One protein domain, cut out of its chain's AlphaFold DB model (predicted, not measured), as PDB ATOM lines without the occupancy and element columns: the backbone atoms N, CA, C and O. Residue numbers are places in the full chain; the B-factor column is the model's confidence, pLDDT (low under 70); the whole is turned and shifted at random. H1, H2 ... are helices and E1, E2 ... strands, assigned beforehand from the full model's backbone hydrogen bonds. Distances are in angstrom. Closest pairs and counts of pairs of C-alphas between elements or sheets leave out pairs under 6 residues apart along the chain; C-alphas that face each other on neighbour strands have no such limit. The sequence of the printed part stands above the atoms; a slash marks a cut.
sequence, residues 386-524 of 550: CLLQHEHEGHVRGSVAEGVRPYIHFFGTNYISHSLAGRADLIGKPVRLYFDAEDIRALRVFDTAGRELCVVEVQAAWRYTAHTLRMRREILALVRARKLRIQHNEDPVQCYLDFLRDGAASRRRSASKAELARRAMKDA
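AT A GLANCE: This is residues 386 to 524 of the 550 residues of the protein "Integrase" of Duganella sp. FT92W (UniProt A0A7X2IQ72). A small closed barrel of six strands, E1 to E6, makes one lobe, with the short helix H1 on its outside; the other lobe, farther along the long axis, is a helical hairpin of H4 and H5 with H3 crossing H4, and short H2 lies between the lobes. The printed part has 139 residues, with six named strands and five named helices in the order E1 E2 E3 H1 E4 E5 E6 H2 H3 H4 H5. The barrel is antiparallel throughout, and the class is mixed, helices and strands. The whole is compact, with a radius of gyration of the C-alphas of 16.5 A, and spans 52 by 35 by 22 A.

IN THESE COORDINATES: E1, residues 392 to 399, begins at C-alpha 392 (274.409, 269.411, 435.225) and is 22.6 A long. E2 is residues 404 to 410, 16.7 A; E3 is residues 413 to 416. E4 is residues 430 to 434, E5 residues 442 to 447, 16.7 A, and E6 residues 452 to 458, 18.0 A. H1 is residues 418 to 421 and H2 residues 460 to 463. H3 is residues 469 to 480, 16.5 A; H4 is residues 492 to 504, 17.7 A. H5, residues 508 to 522, is 21.5 A long and ends at C-alpha 522 (257.268, 288.185, 429.803).

HOW THE PARTS SIT: Round the barrel run E1, E2, E3, E6, E5, E4 and back to E1. E1 E2 E3 and E4 E5 E6 are meanders, each strand the antiparallel neighbour of the one before. In the hairpin of E1 and E2, N 397 and O 407 are 2.8 A apart, within hydrogen-bond range; between E3 and E6, N 416 and O 457 are at 2.9 A, and between E4 and E1, N 394 and O 431 at 2.8 A. H1 is on the barrel, outside it, at a height over the sheet of 6.2 A. H2 is on the barrel too, and only just touches H4, with 3 pairs of C-alphas within 8 A, the closest those of Trp 462 and Pro 492, 6.4 A. H3 touches H4 about perpendicular, at 78 degrees, with residues 471 to 475 alone; the closest C-alphas, of Ile 475 and Tyr 496, are 6.5 A apart. H4 and H5 touch as a helical hairpin, opposite ways at a shallow tilt of 33 degrees, only just short of steep; their closest C-alphas, of Ala 504 and Ser 510, are 4.9 A apart. H3, H4 and H5 are not on the barrel. Every O i to N i+4 pair is within hydrogen-bond range in H3 and H4, and 10 of 11 in H5; H1 and H2 are too short for such a pair.

THE WHOLE: The two C-alphas farthest apart, of Asp 425 and Ser 506, are 52.6 A apart. The printed part has no cut. The link from H3 to H4, 11 residues, is long. Mean pLDDT of the printed part is 84.6; residues 503 to 511 and 523 to 524 are under 70.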
ATOM      1  N   CYS A 386     261.873 271.552 438.270       70.19
ATOM      2  CA  CYS A 386     263.223 271.601 437.702       70.19
ATOM      3  C   CYS A 386     264.022 270.296 437.912       70.19
ATOM      4  O   CYS A 386     265.038 270.090 437.261       70.19
ATOM      5  N   LEU A 387     263.593 269.398 438.809       72.25
ATOM      6  CA  LEU A 387     264.157 268.050 438.931       72.25
ATOM      7  C   LEU A 387     263.838 267.168 437.714       72.25
ATOM      8  O   LEU A 387     264.597 266.247 437.434       72.25
ATOM      9  N   LEU A 388     262.765 267.475 436.973       73.81
ATOM     10  CA  LEU A 388     262.437 266.877 435.672       73.81
ATOM     11  C   LEU A 388     263.374 267.355 434.553       73.81
ATOM     12  O   LEU A 388     263.283 266.864 433.433       73.81
ATOM     13  N   GLN A 389     264.254 268.316 434.833       76.19
ATOM     14  CA  GLN A 389     265.173 268.882 433.854       76.19
ATOM     15  C   GLN A 389     266.552 268.198 433.917       76.19
ATOM     16  O   GLN A 389     266.815 267.292 434.716       76.19
ATOM     17  N   HIS A 390     267.444 268.612 433.019       77.81
ATOM     18  CA  HIS A 390     268.803 268.084 432.910       77.81
ATOM     19  C   HIS A 390     269.606 268.262 434.209       77.81
ATOM     20  O   HIS A 390     269.677 269.358 434.763       77.81
ATOM     21  N   GLU A 391     270.276 267.192 434.638       84.62
ATOM     22  CA  GLU A 391     271.280 267.259 435.696       84.62
ATOM     23  C   GLU A 391     272.606 267.756 435.116       84.62
ATOM     24  O   GLU A 391     273.183 267.118 434.238       84.62
ATOM     25  N   HIS A 392     273.112 268.878 435.628       89.81
ATOM     26  CA  HIS A 392     274.409 269.411 435.225       89.81
ATOM     27  C   HIS A 392     275.434 269.280 436.351       89.81
ATOM     28  O   HIS A 392     275.244 269.781 437.460       89.81
ATOM     29  N   GLU A 393     276.571 268.659 436.056       92.25
ATOM     30  CA  GLU A 393     277.665 268.522 437.014       92.25
ATOM     31  C   GLU A 393     278.426 269.841 437.187       92.25
ATOM     32  O   GLU A 393     278.731 270.558 436.235       92.25
ATOM     33  N   GLY A 394     278.738 270.189 438.429       92.75
ATOM     34  CA  GLY A 394     279.433 271.419 438.772       92.75
ATOM     35  C   GLY A 394     280.365 271.227 439.955       92.75
ATOM     36  O   GLY A 394     280.435 270.165 440.564       92.75
ATOM     37  N   HIS A 395     281.093 272.287 440.289       94.38
ATOM     38  CA  HIS A 395     281.946 272.330 441.470       94.38
ATOM     39  C   HIS A 395     281.747 273.661 442.181       94.38
ATOM     40  O   HIS A 395     281.585 274.702 441.534       94.38
ATOM     41  N   VAL A 396     281.805 273.632 443.509       94.31
ATOM     42  CA  VAL A 396     281.884 274.864 444.296       94.31
ATOM     43  C   VAL A 396     283.308 275.402 444.191       94.31
ATOM     44  O   VAL A 396     284.270 274.730 444.557       94.31
ATOM     45  N   ARG A 397     283.446 276.618 443.676       92.44
ATOM     46  CA  ARG A 397     284.711 277.345 443.539       92.44
ATOM     47  C   ARG A 397     284.832 278.389 444.641       92.44
ATOM     48  O   ARG A 397     283.835 278.779 445.234       92.44
ATOM     49  N   GLY A 398     286.046 278.834 444.917       89.56
ATOM     50  CA  GLY A 398     286.367 279.801 445.963       89.56
ATOM     51  C   GLY A 398     287.774 279.542 446.481       89.56
ATOM     52  O   GLY A 398     288.358 278.507 446.172       89.56
ATOM     53  N   SER A 399     288.317 280.463 447.267       85.94
ATOM     54  CA  SER A 399     289.581 280.254 447.970       85.94
ATOM     55  C   SER A 399     289.549 281.013 449.283       85.94
ATOM     56  O   SER A 399     289.248 282.205 449.339       85.94
ATOM     57  N   VAL A 400     289.854 280.298 450.362       83.00
ATOM     58  CA  VAL A 400     289.951 280.894 451.695       83.00
ATOM     59  C   VAL A 400     291.202 281.766 451.797       83.00
ATOM     60  O   VAL A 400     291.134 282.822 452.418       83.00
ATOM     61  N   ALA A 401     292.307 281.359 451.162       78.81
ATOM     62  CA  ALA A 401     293.575 282.088 451.165       78.81
ATOM     63  C   ALA A 401     293.469 283.420 450.410       78.81
ATOM     64  O   ALA A 401     293.876 284.457 450.924       78.81
ATOM     65  N   GLU A 402     292.810 283.415 449.251       78.44
ATOM     66  CA  GLU A 402     292.554 284.628 448.461       78.44
ATOM     67  C   GLU A 402     291.334 285.428 448.962       78.44
ATOM     68  O   GLU A 402     290.971 286.461 448.398       78.44
ATOM     69  N   GLY A 403     290.643 284.928 449.996       79.31
ATOM     70  CA  GLY A 403     289.415 285.517 450.538       79.31
ATOM     71  C   GLY A 403     288.262 285.605 449.531       79.31
ATOM     72  O   GLY A 403     287.373 286.450 449.662       79.31
ATOM     73  N   VAL A 404     288.255 284.717 448.536       86.62
ATOM     74  CA  VAL A 404     287.184 284.554 447.552       86.62
ATOM     75  C   VAL A 404     286.133 283.603 448.118       86.62
ATOM     76  O   VAL A 404     286.377 282.407 448.304       86.62
ATOM     77  N   ARG A 405     284.942 284.137 448.389       88.94
ATOM     78  CA  ARG A 405     283.815 283.369 448.933       88.94
ATOM     79  C   ARG A 405     283.350 282.259 447.985       88.94
ATOM     80  O   ARG A 405     283.524 282.394 446.778       88.94
ATOM     81  N   PRO A 406     282.733 281.182 448.510       91.31
ATOM     82  CA  PRO A 406     282.231 280.095 447.686       91.31
ATOM     83  C   PRO A 406     281.179 280.552 446.663       91.31
ATOM     84  O   PRO A 406     280.212 281.228 447.017       91.31
ATOM     85  N   TYR A 407     281.348 280.135 445.410       94.00
ATOM     86  CA  TYR A 407     280.443 280.398 444.290       94.00
ATOM     87  C   TYR A 407     280.399 279.198 443.338       94.00
ATOM     88  O   TYR A 407     281.238 278.301 443.401       94.00
ATOM     89  N   ILE A 408     279.431 279.177 442.427       95.31
ATOM     90  CA  ILE A 408     279.338 278.164 441.369       95.31
ATOM     91  C   ILE A 408     279.476 278.862 440.028       95.31
ATOM     92  O   ILE A 408     278.763 279.814 439.745       95.31
ATOM     93  N   HIS A 409     280.408 278.415 439.194       94.81
ATOM     94  CA  HIS A 409     280.523 278.942 437.839       94.81
ATOM     95  C   HIS A 409     279.669 278.103 436.893       94.81
ATOM     96  O   HIS A 409     279.910 276.905 436.753       94.81
ATOM     97  N   PHE A 410     278.700 278.730 436.235       94.19
ATOM     98  CA  PHE A 410     277.782 278.064 435.320       94.19
ATOM     99  C   PHE A 410     277.588 278.928 434.073       94.19
ATOM    100  O   PHE A 410     277.298 280.121 434.166       94.19
ATOM    101  N   PHE A 411     277.836 278.333 432.902       92.31
ATOM    102  CA  PHE A 411     277.764 278.978 431.584       92.31
ATOM    103  C   PHE A 411     278.299 280.420 431.555       92.31
ATOM    104  O   PHE A 411     277.608 281.345 431.144       92.31
ATOM    105  N   GLY A 412     279.547 280.635 431.980       89.19
ATOM    106  CA  GLY A 412     280.240 281.920 431.827       89.19
ATOM    107  C   GLY A 412     279.912 282.990 432.874       89.19
ATOM    108  O   GLY A 412     280.444 284.089 432.766       89.19
ATOM    109  N   THR A 413     279.075 282.714 433.882       91.31
ATOM    110  CA  THR A 413     278.846 283.624 435.020       91.31
ATOM    111  C   THR A 413     278.859 282.866 436.342       91.31
ATOM    112  O   THR A 413     278.682 281.649 436.405       91.31
ATOM    113  N   ASN A 414     279.141 283.602 437.411       93.38
ATOM    114  CA  ASN A 414     279.162 283.088 438.766       93.38
ATOM    115  C   ASN A 414     277.764 283.166 439.380       93.38
ATOM    116  O   ASN A 414     277.057 284.155 439.211       93.38
ATOM    117  N   TYR A 415     277.407 282.136 440.126       93.69
ATOM    118  CA  TYR A 415     276.181 282.022 440.891       93.69
ATOM    119  C   TYR A 415     276.537 281.994 442.370       93.69
ATOM    120  O   TYR A 415     277.465 281.286 442.779       93.69
ATOM    121  N   ILE A 416     275.809 282.765 443.169       90.31
ATOM    122  CA  ILE A 416     276.058 282.908 444.602       90.31
ATOM    123  C   ILE A 416     274.768 282.782 445.399       90.31
ATOM    124  O   ILE A 416     273.670 282.969 444.891       90.31
ATOM    125  N   SER A 417     274.908 282.504 446.686       87.00
ATOM    126  CA  SER A 417     273.836 282.698 447.656       87.00
ATOM    127  C   SER A 417     274.424 283.030 449.011       87.00
ATOM    128  O   SER A 417     275.586 282.720 449.286       87.00
ATOM    129  N   HIS A 418     273.617 283.632 449.882       82.62
ATOM    130  CA  HIS A 418     274.042 283.914 451.250       82.62
ATOM    131  C   HIS A 418     274.421 282.620 451.993       82.62
ATOM    132  O   HIS A 418     275.467 282.546 452.638       82.62
ATOM    133  N   SER A 419     273.625 281.558 451.813       82.62
ATOM    134  CA  SER A 419     273.885 280.238 452.395       82.62
ATOM    135  C   SER A 419     275.166 279.586 451.874       82.62
ATOM    136  O   SER A 419     275.866 278.935 452.647       82.62
ATOM    137  N   LEU A 420     275.500 279.753 450.588       86.50
ATOM    138  CA  LEU A 420     276.724 279.193 450.010       86.50
ATOM    139  C   LEU A 420     277.958 280.007 450.421       86.50
ATOM    140  O   LEU A 420     278.990 279.431 450.759       86.50
ATOM    141  N   ALA A 421     277.837 281.335 450.475       84.56
ATOM    142  CA  ALA A 421     278.938 282.255 450.760       84.56
ATOM    143  C   ALA A 421     279.606 282.030 452.129       84.56
ATOM    144  O   ALA A 421     280.754 282.436 452.327       84.56
ATOM    145  N   GLY A 422     278.902 281.420 453.089       81.31
ATOM    146  CA  GLY A 422     279.444 281.053 454.401       81.31
ATOM    147  C   GLY A 422     280.141 279.687 454.452       81.31
ATOM    148  O   GLY A 422     280.859 279.412 455.412       81.31
ATOM    149  N   ARG A 423     279.955 278.832 453.440       82.12
ATOM    150  CA  ARG A 423     280.296 277.401 453.465       82.12
ATOM    151  C   ARG A 423     281.660 277.109 452.841       82.12
ATOM    152  O   ARG A 423     281.767 276.463 451.800       82.12
ATOM    153  N   ALA A 424     282.721 277.568 453.506       82.75
ATOM    154  CA  ALA A 424     284.105 277.300 453.095       82.75
ATOM    155  C   ALA A 424     284.420 275.793 452.997       82.75
ATOM    156  O   ALA A 424     285.236 275.377 452.182       82.75
ATOM    157  N   ASP A 425     283.726 274.962 453.783       82.31
ATOM    158  CA  ASP A 425     283.838 273.503 453.759       82.31
ATOM    159  C   ASP A 425     283.391 272.865 452.435       82.31
ATOM    160  O   ASP A 425     283.658 271.682 452.219       82.31
ATOM    161  N   LEU A 426     282.666 273.597 451.583       86.81
ATOM    162  CA  LEU A 426     282.191 273.105 450.293       86.81
ATOM    163  C   LEU A 426     283.145 273.412 449.136       86.81
ATOM    164  O   LEU A 426     282.985 272.802 448.085       86.81
ATOM    165  N   ILE A 427     284.133 274.293 449.315       89.25
ATOM    166  CA  ILE A 427     285.085 274.667 448.259       89.25
ATOM    167  C   ILE A 427     285.790 273.417 447.707       89.25
ATOM    168  O   ILE A 427     286.255 272.564 448.463       89.25
ATOM    169  N   GLY A 428     285.832 273.303 446.379       87.38
ATOM    170  CA  GLY A 428     286.419 272.185 445.639       87.38
ATOM    171  C   GLY A 428     285.525 270.947 445.530       87.38
ATOM    172  O   GLY A 428     285.865 270.025 444.791       87.38
ATOM    173  N   LYS A 429     284.380 270.893 446.226       91.00
ATOM    174  CA  LYS A 429     283.503 269.714 446.185       91.00
ATOM    175  C   LYS A 429     282.642 269.686 444.917       91.00
ATOM    176  O   LYS A 429     282.131 270.739 444.513       91.00
ATOM    177  N   PRO A 430     282.428 268.493 444.328       95.12
ATOM    178  CA  PRO A 430     281.486 268.318 443.232       95.12
ATOM    179  C   PRO A 430     280.046 268.492 443.726       95.12
ATOM    180  O   PRO A 430     279.698 268.108 444.849       95.12
ATOM    181  N   VAL A 431     279.210 269.067 442.868       94.81
ATOM    182  CA  VAL A 431     277.784 269.316 443.097       94.81
ATOM    183  C   VAL A 431     276.983 269.001 441.836       94.81
ATOM    184  O   VAL A 431     277.504 269.057 440.725       94.81
ATOM    185  N   ARG A 432     275.701 268.700 442.017       92.50
ATOM    186  CA  ARG A 432     274.721 268.512 440.944       92.50
ATOM    187  C   ARG A 432     273.817 269.733 440.880       92.50
ATOM    188  O   ARG A 432     273.327 270.188 441.914       92.50
ATOM    189  N   LEU A 433     273.627 270.270 439.685       92.56
ATOM    190  CA  LEU A 433     272.858 271.481 439.433       92.56
ATOM    191  C   LEU A 433     271.588 271.123 438.667       92.56
ATOM    192  O   LEU A 433     271.653 270.450 437.642       92.56
ATOM    193  N   TYR A 434     270.459 271.616 439.162       88.88
ATOM    194  CA  TYR A 434     269.152 271.520 438.517       88.88
ATOM    195  C   TYR A 434     268.627 272.929 438.258       88.88
ATOM    196  O   TYR A 434     268.750 273.803 439.119       88.88
ATOM    197  N   PHE A 435     268.069 273.164 437.077       88.44
ATOM    198  CA  PHE A 435     267.654 274.491 436.624       88.44
ATOM    199  C   PHE A 435     266.522 274.388 435.604       88.44
ATOM    200  O   PHE A 435     266.353 273.344 434.975       88.44
ATOM    201  N   ASP A 436     265.759 275.467 435.443       85.38
ATOM    202  CA  ASP A 436     264.833 275.607 434.321       85.38
ATOM    203  C   ASP A 436     265.609 276.132 433.105       85.38
ATOM    204  O   ASP A 436     266.347 277.112 433.197       85.38
ATOM    205  N   ALA A 437     265.498 275.457 431.962       86.50
ATOM    206  CA  ALA A 437     266.165 275.897 430.743       86.50
ATOM    207  C   ALA A 437     265.524 277.162 430.142       86.50
ATOM    208  O   ALA A 437     266.198 277.844 429.364       86.50
ATOM    209  N   GLU A 438     264.275 277.478 430.506       83.88
ATOM    210  CA  GLU A 438     263.566 278.702 430.110       83.88
ATOM    211  C   GLU A 438     263.938 279.908 430.997       83.88
ATOM    212  O   GLU A 438     263.947 281.036 430.508       83.88
ATOM    213  N   ASP A 439     264.360 279.686 432.247       87.31
ATOM    214  CA  ASP A 439     264.924 280.727 433.119       87.31
ATOM    215  C   ASP A 439     266.077 280.182 433.973       87.31
ATOM    216  O   ASP A 439     265.883 279.551 435.015       87.31
ATOM    217  N   ILE A 440     267.310 280.471 433.545       90.81
ATOM    218  CA  ILE A 440     268.514 279.997 434.239       90.81
ATOM    219  C   ILE A 440     269.000 280.936 435.349       90.81
ATOM    220  O   ILE A 440     270.084 280.711 435.882       90.81
ATOM    221  N   ARG A 441     268.258 281.991 435.721       90.38
ATOM    222  CA  ARG A 441     268.717 282.953 436.745       90.38
ATOM    223  C   ARG A 441     268.935 282.322 438.120       90.38
ATOM    224  O   ARG A 441     269.743 282.837 438.895       90.38
ATOM    225  N   ALA A 442     268.259 281.212 438.411       89.75
ATOM    226  CA  ALA A 442     268.410 280.456 439.645       89.75
ATOM    227  C   ALA A 442     268.767 278.990 439.363       89.75
ATOM    228  O   ALA A 442     268.185 278.349 438.490       89.75
ATOM    229  N   LEU A 443     269.693 278.437 440.150       90.75
ATOM    230  CA  LEU A 443     270.075 277.025 440.105       90.75
ATOM    231  C   LEU A 443     269.856 276.397 441.476       90.75
ATOM    232  O   LEU A 443     270.226 276.965 442.508       90.75
ATOM    233  N   ARG A 444     269.328 275.179 441.497       89.75
ATOM    234  CA  ARG A 444     269.285 274.351 442.699       89.75
ATOM    235  C   ARG A 444     270.513 273.471 442.777       89.75
ATOM    236  O   ARG A 444     270.857 272.784 441.819       89.75
ATOM    237  N   VAL A 445     271.156 273.478 443.937       90.81
ATOM    238  CA  VAL A 445     272.436 272.811 444.157       90.81
ATOM    239  C   VAL A 445     272.239 271.627 445.086       90.81
ATOM    240  O   VAL A 445     271.772 271.789 446.214       90.81
ATOM    241  N   PHE A 446     272.663 270.450 444.644       89.38
ATOM    242  CA  PHE A 446     272.649 269.209 445.406       89.38
ATOM    243  C   PHE A 446     274.074 268.682 445.580       89.38
ATOM    244  O   PHE A 446     274.937 268.898 444.730       89.38
ATOM    245  N   ASP A 447     274.343 267.988 446.684       88.50
ATOM    246  CA  ASP A 447     275.567 267.195 446.788       88.50
ATOM    247  C   ASP A 447     275.447 265.879 446.000       88.50
ATOM    248  O   ASP A 447     274.370 265.483 445.552       88.50
ATOM    249  N   THR A 448     276.565 265.175 445.836       87.19
ATOM    250  CA  THR A 448     276.614 263.885 445.128       87.19
ATOM    251  C   THR A 448     275.795 262.780 445.801       87.19
ATOM    252  O   THR A 448     275.526 261.759 445.178       87.19
ATOM    253  N   ALA A 449     275.373 262.976 447.054       82.56
ATOM    254  CA  ALA A 449     274.498 262.063 447.783       82.56
ATOM    255  C   ALA A 449     273.005 262.420 447.630       82.56
ATOM    256  O   ALA A 449     272.168 261.818 448.303       82.56
ATOM    257  N   GLY A 450     272.664 263.400 446.784       78.00
ATOM    258  CA  GLY A 450     271.286 263.812 446.509       78.00
ATOM    259  C   GLY A 450     270.680 264.738 447.565       78.00
ATOM    260  O   GLY A 450     269.471 264.959 447.569       78.00
ATOM    261  N   ARG A 451     271.480 265.303 448.478       81.19
ATOM    262  CA  ARG A 451     270.987 266.285 449.455       81.19
ATOM    263  C   ARG A 451     270.995 267.680 448.847       81.19
ATOM    264  O   ARG A 451     272.051 268.169 448.452       81.19
ATOM    265  N   GLU A 452     269.854 268.358 448.895       84.12
ATOM    266  CA  GLU A 452     269.763 269.778 448.546       84.12
ATOM    267  C   GLU A 452     270.617 270.622 449.507       84.12
ATOM    268  O   GLU A 452     270.430 270.587 450.729       84.12
ATOM    269  N   LEU A 453     271.568 271.366 448.946       85.81
ATOM    270  CA  LEU A 453     272.471 272.259 449.663       85.81
ATOM    271  C   LEU A 453     271.872 273.661 449.782       85.81
ATOM    272  O   LEU A 453     271.771 274.181 450.891       85.81
ATOM    273  N   CYS A 454     271.510 274.270 448.651       86.06
ATOM    274  CA  CYS A 454     270.932 275.614 448.574       86.06
ATOM    275  C   CYS A 454     270.430 275.932 447.157       86.06
ATOM    276  O   CYS A 454     270.714 275.196 446.211       86.06
ATOM    277  N   VAL A 455     269.738 277.064 447.019       88.44
ATOM    278  CA  VAL A 455     269.494 277.734 445.733       88.44
ATOM    279  C   VAL A 455     270.561 278.815 445.559       88.44
ATOM    280  O   VAL A 455     270.921 279.478 446.535       88.44
ATOM    281  N   VAL A 456     271.102 278.960 444.353       89.25
ATOM    282  CA  VAL A 456     272.061 280.011 443.986       89.25
ATOM    283  C   VAL A 456     271.513 280.854 442.845       89.25
ATOM    284  O   VAL A 456     270.865 280.331 441.945       89.25
ATOM    285  N   GLU A 457     271.808 282.147 442.876       91.44
ATOM    286  CA  GLU A 457     271.339 283.126 441.898       91.44
ATOM    287  C   GLU A 457     272.506 283.666 441.079       91.44
ATOM    288  O   GLU A 457     273.628 283.813 441.580       91.44
ATOM    289  N   VAL A 458     272.238 283.956 439.809       90.75
ATOM    290  CA  VAL A 458     273.218 284.502 438.874       90.75
ATOM    291  C   VAL A 458     273.703 285.883 439.334       90.75
ATOM    292  O   VAL A 458     272.930 286.731 439.777       90.75
ATOM    293  N   GLN A 459     275.010 286.130 439.240       86.06
ATOM    294  CA  GLN A 459     275.598 287.431 439.552       86.06
ATOM    295  C   GLN A 459     275.534 288.417 438.383       86.06
ATOM    296  O   GLN A 459     275.385 288.047 437.217       86.06
ATOM    297  N   ALA A 460     275.813 289.680 438.722       80.06
ATOM    298  CA  ALA A 460     275.978 290.791 437.792       80.06
ATOM    299  C   ALA A 460     274.696 291.085 437.001       80.06
ATOM    300  O   ALA A 460     273.593 290.782 437.453       80.06
ATOM    301  N   ALA A 461     274.843 291.718 435.840       85.25
ATOM    302  CA  ALA A 461     273.725 292.218 435.055       85.25
ATOM    303  C   ALA A 461     272.798 291.116 434.503       85.25
ATOM    304  O   ALA A 461     271.632 291.367 434.235       85.25
ATOM    305  N   TRP A 462     273.264 289.864 434.466       87.75
ATOM    306  CA  TRP A 462     272.455 288.698 434.099       87.75
ATOM    307  C   TRP A 462     271.274 288.418 435.036       87.75
ATOM    308  O   TRP A 462     270.400 287.630 434.686       87.75
ATOM    309  N   ARG A 463     271.245 289.017 436.232       85.38
ATOM    310  CA  ARG A 463     270.146 288.825 437.189       85.38
ATOM    311  C   ARG A 463     268.886 289.615 436.830       85.38
ATOM    312  O   ARG A 463     267.810 289.264 437.304       85.38
ATOM    313  N   TYR A 464     269.031 290.693 436.060       82.88
ATOM    314  CA  TYR A 464     267.956 291.659 435.833       82.88
ATOM    315  C   TYR A 464     266.899 291.100 434.886       82.88
ATOM    316  O   TYR A 464     265.724 291.050 435.244       82.88
ATOM    317  N   THR A 465     267.329 290.589 433.736       85.06
ATOM    318  CA  THR A 465     266.424 290.065 432.715       85.06
ATOM    319  C   THR A 465     266.417 288.532 432.697       85.06
ATOM    320  O   THR A 465     267.468 287.881 432.647       85.06
ATOM    321  N   ALA A 466     265.219 287.939 432.749       87.31
ATOM    322  CA  ALA A 466     265.028 286.495 432.607       87.31
ATOM    323  C   ALA A 466     265.511 286.014 431.241       87.31
ATOM    324  O   ALA A 466     265.312 286.683 430.225       87.31
ATOM    325  N   HIS A 467     266.183 284.865 431.217       89.06
ATOM    326  CA  HIS A 467     266.753 284.355 429.984       89.06
ATOM    327  C   HIS A 467     266.928 282.838 429.985       89.06
ATOM    328  O   HIS A 467     267.307 282.225 430.985       89.06
ATOM    329  N   THR A 468     266.731 282.248 428.807       89.31
ATOM    330  CA  THR A 468     266.921 280.822 428.565       89.31
ATOM    331  C   THR A 468     268.404 280.440 428.516       89.31
ATOM    332  O   THR A 468     269.287 281.245 428.183       89.31
ATOM    333  N   LEU A 469     268.694 279.156 428.750       90.06
ATOM    334  CA  LEU A 469     270.036 278.592 428.567       90.06
ATOM    335  C   LEU A 469     270.547 278.786 427.134       90.06
ATOM    336  O   LEU A 469     271.743 278.990 426.898       90.06
ATOM    337  N   ARG A 470     269.644 278.705 426.157       87.69
ATOM    338  CA  ARG A 470     269.984 278.883 424.749       87.69
ATOM    339  C   ARG A 470     270.438 280.311 424.476       87.69
ATOM    340  O   ARG A 470     271.545 280.485 423.967       87.69
ATOM    341  N   MET A 471     269.650 281.307 424.886       89.75
ATOM    342  CA  MET A 471     270.028 282.719 424.764       89.75
ATOM    343  C   MET A 471     271.381 282.983 425.412       89.75
ATOM    344  O   MET A 471     272.271 283.541 424.776       89.75
ATOM    345  N   ARG A 472     271.589 282.485 426.637       93.00
ATOM    346  CA  ARG A 472     272.872 282.589 427.342       93.00
ATOM    347  C   ARG A 472     274.048 282.119 426.482       93.00
ATOM    348  O   ARG A 472     275.066 282.804 426.380       93.00
ATOM    349  N   ARG A 473     273.928 280.941 425.863       92.88
ATOM    350  CA  ARG A 473     274.977 280.363 425.008       92.88
ATOM    351  C   ARG A 473     275.199 281.181 423.741       92.88
ATOM    352  O   ARG A 473     276.349 281.332 423.331       92.88
ATOM    353  N   GLU A 474     274.132 281.693 423.136       90.88
ATOM    354  CA  GLU A 474     274.215 282.526 421.936       90.88
ATOM    355  C   GLU A 474     274.898 283.864 422.210       90.88
ATOM    356  O   GLU A 474     275.843 284.212 421.503       90.88
ATOM    357  N   ILE A 475     274.502 284.559 423.277       92.56
ATOM    358  CA  ILE A 475     275.124 285.814 423.709       92.56
ATOM    359  C   ILE A 475     276.625 285.602 423.917       92.56
ATOM    360  O   ILE A 475     277.450 286.304 423.335       92.56
ATOM    361  N   LEU A 476     277.008 284.560 424.661       93.69
ATOM    362  CA  LEU A 476     278.420 284.233 424.878       93.69
ATOM    363  C   LEU A 476     279.156 283.823 423.596       93.69
ATOM    364  O   LEU A 476     280.367 284.021 423.491       93.69
ATOM    365  N   ALA A 477     278.474 283.222 422.622       92.50
ATOM    366  CA  ALA A 477     279.066 282.924 421.323       92.50
ATOM    367  C   ALA A 477     279.312 284.207 420.511       92.50
ATOM    368  O   ALA A 477     280.398 284.360 419.955       92.50
ATOM    369  N   LEU A 478     278.361 285.144 420.497       92.75
ATOM    370  CA  LEU A 478     278.493 286.437 419.819       92.75
ATOM    371  C   LEU A 478     279.587 287.306 420.444       92.75
ATOM    372  O   LEU A 478     280.383 287.893 419.712       92.75
ATOM    373  N   VAL A 479     279.679 287.327 421.777       92.06
ATOM    374  CA  VAL A 479     280.746 288.024 422.509       92.06
ATOM    375  C   VAL A 479     282.113 287.426 422.175       92.06
ATOM    376  O   VAL A 479     283.037 288.157 421.824       92.06
ATOM    377  N   ARG A 480     282.252 286.089 422.192       93.31
ATOM    378  CA  ARG A 480     283.506 285.416 421.798       93.31
ATOM    379  C   ARG A 480     283.887 285.688 420.343       93.31
ATOM    380  O   ARG A 480     285.062 285.871 420.048       93.31
ATOM    381  N   ALA A 481     282.899 285.760 419.453       92.75
ATOM    382  CA  ALA A 481     283.087 286.122 418.050       92.75
ATOM    383  C   ALA A 481     283.301 287.632 417.826       92.75
ATOM    384  O   ALA A 481     283.428 288.052 416.678       92.75
ATOM    385  N   ARG A 482     283.320 288.448 418.894       91.06
ATOM    386  CA  ARG A 482     283.440 289.917 418.865       91.06
ATOM    387  C   ARG A 482     282.349 290.628 418.049       91.06
ATOM    388  O   ARG A 482     282.556 291.749 417.602       91.06
ATOM    389  N   LYS A 483     281.191 289.985 417.869       89.94
ATOM    390  CA  LYS A 483     280.022 290.544 417.162       89.94
ATOM    391  C   LYS A 483     279.097 291.336 418.081       89.94
ATOM    392  O   LYS A 483     278.402 292.222 417.614       89.94
ATOM    393  N   LEU A 484     279.104 291.001 419.370       90.69
ATOM    394  CA  LEU A 484     278.354 291.688 420.412       90.69
ATOM    395  C   LEU A 484     279.343 292.190 421.464       90.69
ATOM    396  O   LEU A 484     280.147 291.411 421.981       90.69
ATOM    397  N   ARG A 485     279.303 293.488 421.760       88.12
ATOM    398  CA  ARG A 485     280.088 294.107 422.832       88.12
ATOM    399  C   ARG A 485     279.129 294.458 423.958       88.12
ATOM    400  O   ARG A 485     278.086 295.034 423.695       88.12
ATOM    401  N   ILE A 486     279.492 294.074 425.173       87.38
ATOM    402  CA  ILE A 486     278.702 294.325 426.378       87.38
ATOM    403  C   ILE A 486     279.632 295.050 427.342       87.38
ATOM    404  O   ILE A 486     280.700 294.522 427.675       87.38
ATOM    405  N   GLN A 487     279.270 296.267 427.728       84.81
ATOM    406  CA  GLN A 487     280.045 297.068 428.665       84.81
ATOM    407  C   GLN A 487     279.833 296.602 430.109       84.81
ATOM    408  O   GLN A 487     278.983 295.768 430.430       84.81
ATOM    409  N   HIS A 488     280.646 297.139 431.016       71.81
ATOM    410  CA  HIS A 488     280.500 296.860 432.437       71.81
ATOM    411  C   HIS A 488     279.173 297.450 432.949       71.81
ATOM    412  O   HIS A 488     278.952 298.645 432.812       71.81
ATOM    413  N   ASN A 489     278.330 296.610 433.565       76.06
ATOM    414  CA  ASN A 489     276.977 296.905 434.081       76.06
ATOM    415  C   ASN A 489     275.825 296.963 433.065       76.06
ATOM    416  O   ASN A 489     274.684 297.121 433.497       76.06
ATOM    417  N   GLU A 490     276.072 296.769 431.772       83.56
ATOM    418  CA  GLU A 490     274.980 296.615 430.803       83.56
ATOM    419  C   GLU A 490     274.305 295.249 430.942       83.56
ATOM    420  O   GLU A 490     274.970 294.246 431.225       83.56
ATOM    421  N   ASP A 491     272.986 295.206 430.733       87.12
ATOM    422  CA  ASP A 491     272.231 293.958 430.696       87.12
ATOM    423  C   ASP A 491     272.530 293.193 429.394       87.12
ATOM    424  O   ASP A 491     272.134 293.634 428.312       87.12
ATOM    425  N   PRO A 492     273.180 292.017 429.473       90.12
ATOM    426  CA  PRO A 492     273.550 291.220 428.308       90.12
ATOM    427  C   PRO A 492     272.365 290.822 427.432       90.12
ATOM    428  O   PRO A 492     272.538 290.630 426.228       90.12
ATOM    429  N   VAL A 493     271.185 290.657 428.033       89.31
ATOM    430  CA  VAL A 493     269.965 290.271 427.324       89.31
ATOM    431  C   VAL A 493     269.419 291.458 426.540       89.31
ATOM    432  O   VAL A 493     269.048 291.280 425.384       89.31
ATOM    433  N   GLN A 494     269.451 292.665 427.112       87.81
ATOM    434  CA  GLN A 494     269.039 293.878 426.396       87.81
ATOM    435  C   GLN A 494     269.983 294.177 425.230       87.81
ATOM    436  O   GLN A 494     269.522 294.306 424.103       87.81
ATOM    437  N   CYS A 495     271.303 294.123 425.448       88.56
ATOM    438  CA  CYS A 495     272.273 294.292 424.360       88.56
ATOM    439  C   CYS A 495     272.067 293.272 423.230       88.56
ATOM    440  O   CYS A 495     272.282 293.568 422.056       88.56
ATOM    441  N   TYR A 496     271.682 292.041 423.576       89.62
ATOM    442  CA  TYR A 496     271.377 291.007 422.596       89.62
ATOM    443  C   TYR A 496     270.084 291.285 421.833       89.62
ATOM    444  O   TYR A 496     270.058 291.077 420.623       89.62
ATOM    445  N   LEU A 497     269.040 291.766 422.508       86.06
ATOM    446  CA  LEU A 497     267.801 292.192 421.864       86.06
ATOM    447  C   LEU A 497     268.048 293.341 420.890       86.06
ATOM    448  O   LEU A 497     267.597 293.253 419.753       86.06
ATOM    449  N   ASP A 498     268.809 294.357 421.289       85.88
ATOM    450  CA  ASP A 498     269.165 295.482 420.420       85.88
ATOM    451  C   ASP A 498     269.973 295.009 419.206       85.88
ATOM    452  O   ASP A 498     269.618 295.296 418.066       85.88
ATOM    453  N   PHE A 499     270.967 294.141 419.422       86.56
ATOM    454  CA  PHE A 499     271.712 293.509 418.330       86.56
ATOM    455  C   PHE A 499     270.816 292.704 417.379       86.56
ATOM    456  O   PHE A 499     271.034 292.687 416.163       86.56
ATOM    457  N   LEU A 500     269.828 291.985 417.919       83.44
ATOM    458  CA  LEU A 500     268.872 291.256 417.099       83.44
ATOM    459  C   LEU A 500     267.962 292.207 416.330       83.44
ATOM    460  O   LEU A 500     267.734 291.914 415.165       83.44
ATOM    461  N   ARG A 501     267.493 293.312 416.922       77.44
ATOM    462  CA  ARG A 501     266.666 294.334 416.254       77.44
ATOM    463  C   ARG A 501     267.400 294.942 415.067       77.44
ATOM    464  O   ARG A 501     266.898 294.863 413.946       77.44
ATOM    465  N   ASP A 502     268.636 295.390 415.280       77.50
ATOM    466  CA  ASP A 502     269.492 295.953 414.229       77.50
ATOM    467  C   ASP A 502     269.703 294.966 413.063       77.50
ATOM    468  O   ASP A 502     269.828 295.351 411.900       77.50
ATOM    469  N   GLY A 503     269.731 293.661 413.361       68.00
ATOM    470  CA  GLY A 503     269.877 292.592 412.370       68.00
ATOM    471  C   GLY A 503     268.570 291.978 411.843       68.00
ATOM    472  O   GLY A 503     268.615 291.239 410.853       68.00
ATOM    473  N   ALA A 504     267.426 292.211 412.494       58.69
ATOM    474  CA  ALA A 504     266.155 291.531 412.227       58.69
ATOM    475  C   ALA A 504     265.460 292.075 410.985       58.69
ATOM    476  O   ALA A 504     264.894 291.279 410.238       58.69
ATOM    477  N   ALA A 505     265.632 293.367 410.688       52.31
ATOM    478  CA  ALA A 505     265.176 293.972 409.435       52.31
ATOM    479  C   ALA A 505     265.726 293.247 408.185       52.31
ATOM    480  O   ALA A 505     265.132 293.309 407.114       52.31
ATOM    481  N   SER A 506     266.846 292.522 408.316       55.84
ATOM    482  CA  SER A 506     267.498 291.800 407.217       55.84
ATOM    483  C   SER A 506     267.315 290.271 407.255       55.84
ATOM    484  O   SER A 506     267.531 289.616 406.233       55.84
ATOM    485  N   ARG A 507     266.971 289.649 408.399       66.94
ATOM    486  CA  ARG A 507     267.028 288.175 408.554       66.94
ATOM    487  C   ARG A 507     265.901 287.598 409.420       66.94
ATOM    488  O   ARG A 507     265.928 287.738 410.641       66.94
ATOM    489  N   ARG A 508     265.039 286.767 408.813       63.41
ATOM    490  CA  ARG A 508     263.962 285.985 409.476       63.41
ATOM    491  C   ARG A 508     264.417 285.223 410.731       63.41
ATOM    492  O   ARG A 508     263.745 285.222 411.752       63.41
ATOM    493  N   ARG A 509     265.618 284.629 410.712       66.88
ATOM    494  CA  ARG A 509     266.174 283.913 411.881       66.88
ATOM    495  C   ARG A 509     266.470 284.807 413.087       66.88
ATOM    496  O   ARG A 509     266.410 284.323 414.213       66.88
ATOM    497  N   SER A 510     266.837 286.068 412.874       68.06
ATOM    498  CA  SER A 510     267.028 287.028 413.971       68.06
ATOM    499  C   SER A 510     265.679 287.421 414.579       68.06
ATOM    500  O   SER A 510     265.575 287.561 415.793       68.06
ATOM    501  N   ALA A 511     264.649 287.487 413.736       69.12
ATOM    502  CA  ALA A 511     263.263 287.770 414.082       69.12
ATOM    503  C   ALA A 511     262.694 286.739 415.085       69.12
ATOM    504  O   ALA A 511     262.294 287.102 416.189       69.12
ATOM    505  N   SER A 512     262.779 285.434 414.775       71.50
ATOM    506  CA  SER A 512     262.341 284.367 415.699       71.50
ATOM    507  C   SER A 512     263.054 284.413 417.055       71.50
ATOM    508  O   SER A 512     262.457 284.142 418.095       71.50
ATOM    509  N   LYS A 513     264.348 284.754 417.058       76.62
ATOM    510  CA  LYS A 513     265.152 284.835 418.286       76.62
ATOM    511  C   LYS A 513     264.770 286.027 419.153       76.62
ATOM    512  O   LYS A 513     264.758 285.889 420.373       76.62
ATOM    513  N   ALA A 514     264.457 287.165 418.533       75.56
ATOM    514  CA  ALA A 514     264.021 288.360 419.247       75.56
ATOM    515  C   ALA A 514     262.690 288.094 419.959       75.56
ATOM    516  O   ALA A 514     262.541 288.435 421.132       75.56
ATOM    517  N   GLU A 515     261.773 287.390 419.293       75.56
ATOM    518  CA  GLU A 515     260.485 287.020 419.878       75.56
ATOM    519  C   GLU A 515     260.626 286.003 421.025       75.56
ATOM    520  O   GLU A 515     260.048 286.193 422.096       75.56
ATOM    521  N   LEU A 516     261.462 284.965 420.867       76.44
ATOM    522  CA  LEU A 516     261.784 284.036 421.964       76.44
ATOM    523  C   LEU A 516     262.362 284.767 423.182       76.44
ATOM    524  O   LEU A 516     262.001 284.466 424.321       76.44
ATOM    525  N   ALA A 517     263.260 285.721 422.942       77.12
ATOM    526  CA  ALA A 517     263.885 286.508 423.991       77.12
ATOM    527  C   ALA A 517     262.867 287.389 424.723       77.12
ATOM    528  O   ALA A 517     262.789 287.339 425.950       77.12
ATOM    529  N   ARG A 518     262.025 288.117 423.979       78.50
ATOM    530  CA  ARG A 518     260.940 288.939 424.530       78.50
ATOM    531  C   ARG A 518     259.982 288.114 425.391       78.50
ATOM    532  O   ARG A 518     259.572 288.560 426.460       78.50
ATOM    533  N   ARG A 519     259.644 286.898 424.962       76.19
ATOM    534  CA  ARG A 519     258.752 286.016 425.723       76.19
ATOM    535  C   ARG A 519     259.366 285.442 426.976       76.19
ATOM    536  O   ARG A 519     258.714 285.477 428.010       76.19
ATOM    537  N   ALA A 520     260.617 284.995 426.923       76.31
ATOM    538  CA  ALA A 520     261.313 284.541 428.124       76.31
ATOM    539  C   ALA A 520     261.315 285.624 429.223       76.31
ATOM    540  O   ALA A 520     261.279 285.302 430.407       76.31
ATOM    541  N   MET A 521     261.297 286.906 428.836       77.50
ATOM    542  CA  MET A 521     261.139 288.027 429.766       77.50
ATOM    543  C   MET A 521     259.712 288.189 430.302       77.50
ATOM    544  O   MET A 521     259.548 288.472 431.485       77.50
ATOM    545  N   LYS A 522     258.691 288.036 429.447       75.50
ATOM    546  CA  LYS A 522     257.268 288.185 429.803       75.50
ATOM    547  C   LYS A 522     256.765 287.032 430.678       75.50
ATOM    548  O   LYS A 522     256.075 287.270 431.663       75.50
ATOM    549  N   ASP A 523     257.156 285.809 430.339       68.56
ATOM    550  CA  ASP A 523     256.732 284.569 430.999       68.56
ATOM    551  C   ASP A 523     257.601 284.231 432.224       68.56
ATOM    552  O   ASP A 523     257.452 283.173 432.842       68.56
ATOM    553  N   ALA A 524     258.524 285.130 432.578       65.25
ATOM    554  CA  ALA A 524     259.436 284.968 433.691       65.25
ATOM    555  C   ALA A 524     258.660 284.715 434.988       65.25
ATOM    556  O   ALA A 524     258.045 285.609 435.572       65.25
TER     557      ALA A 524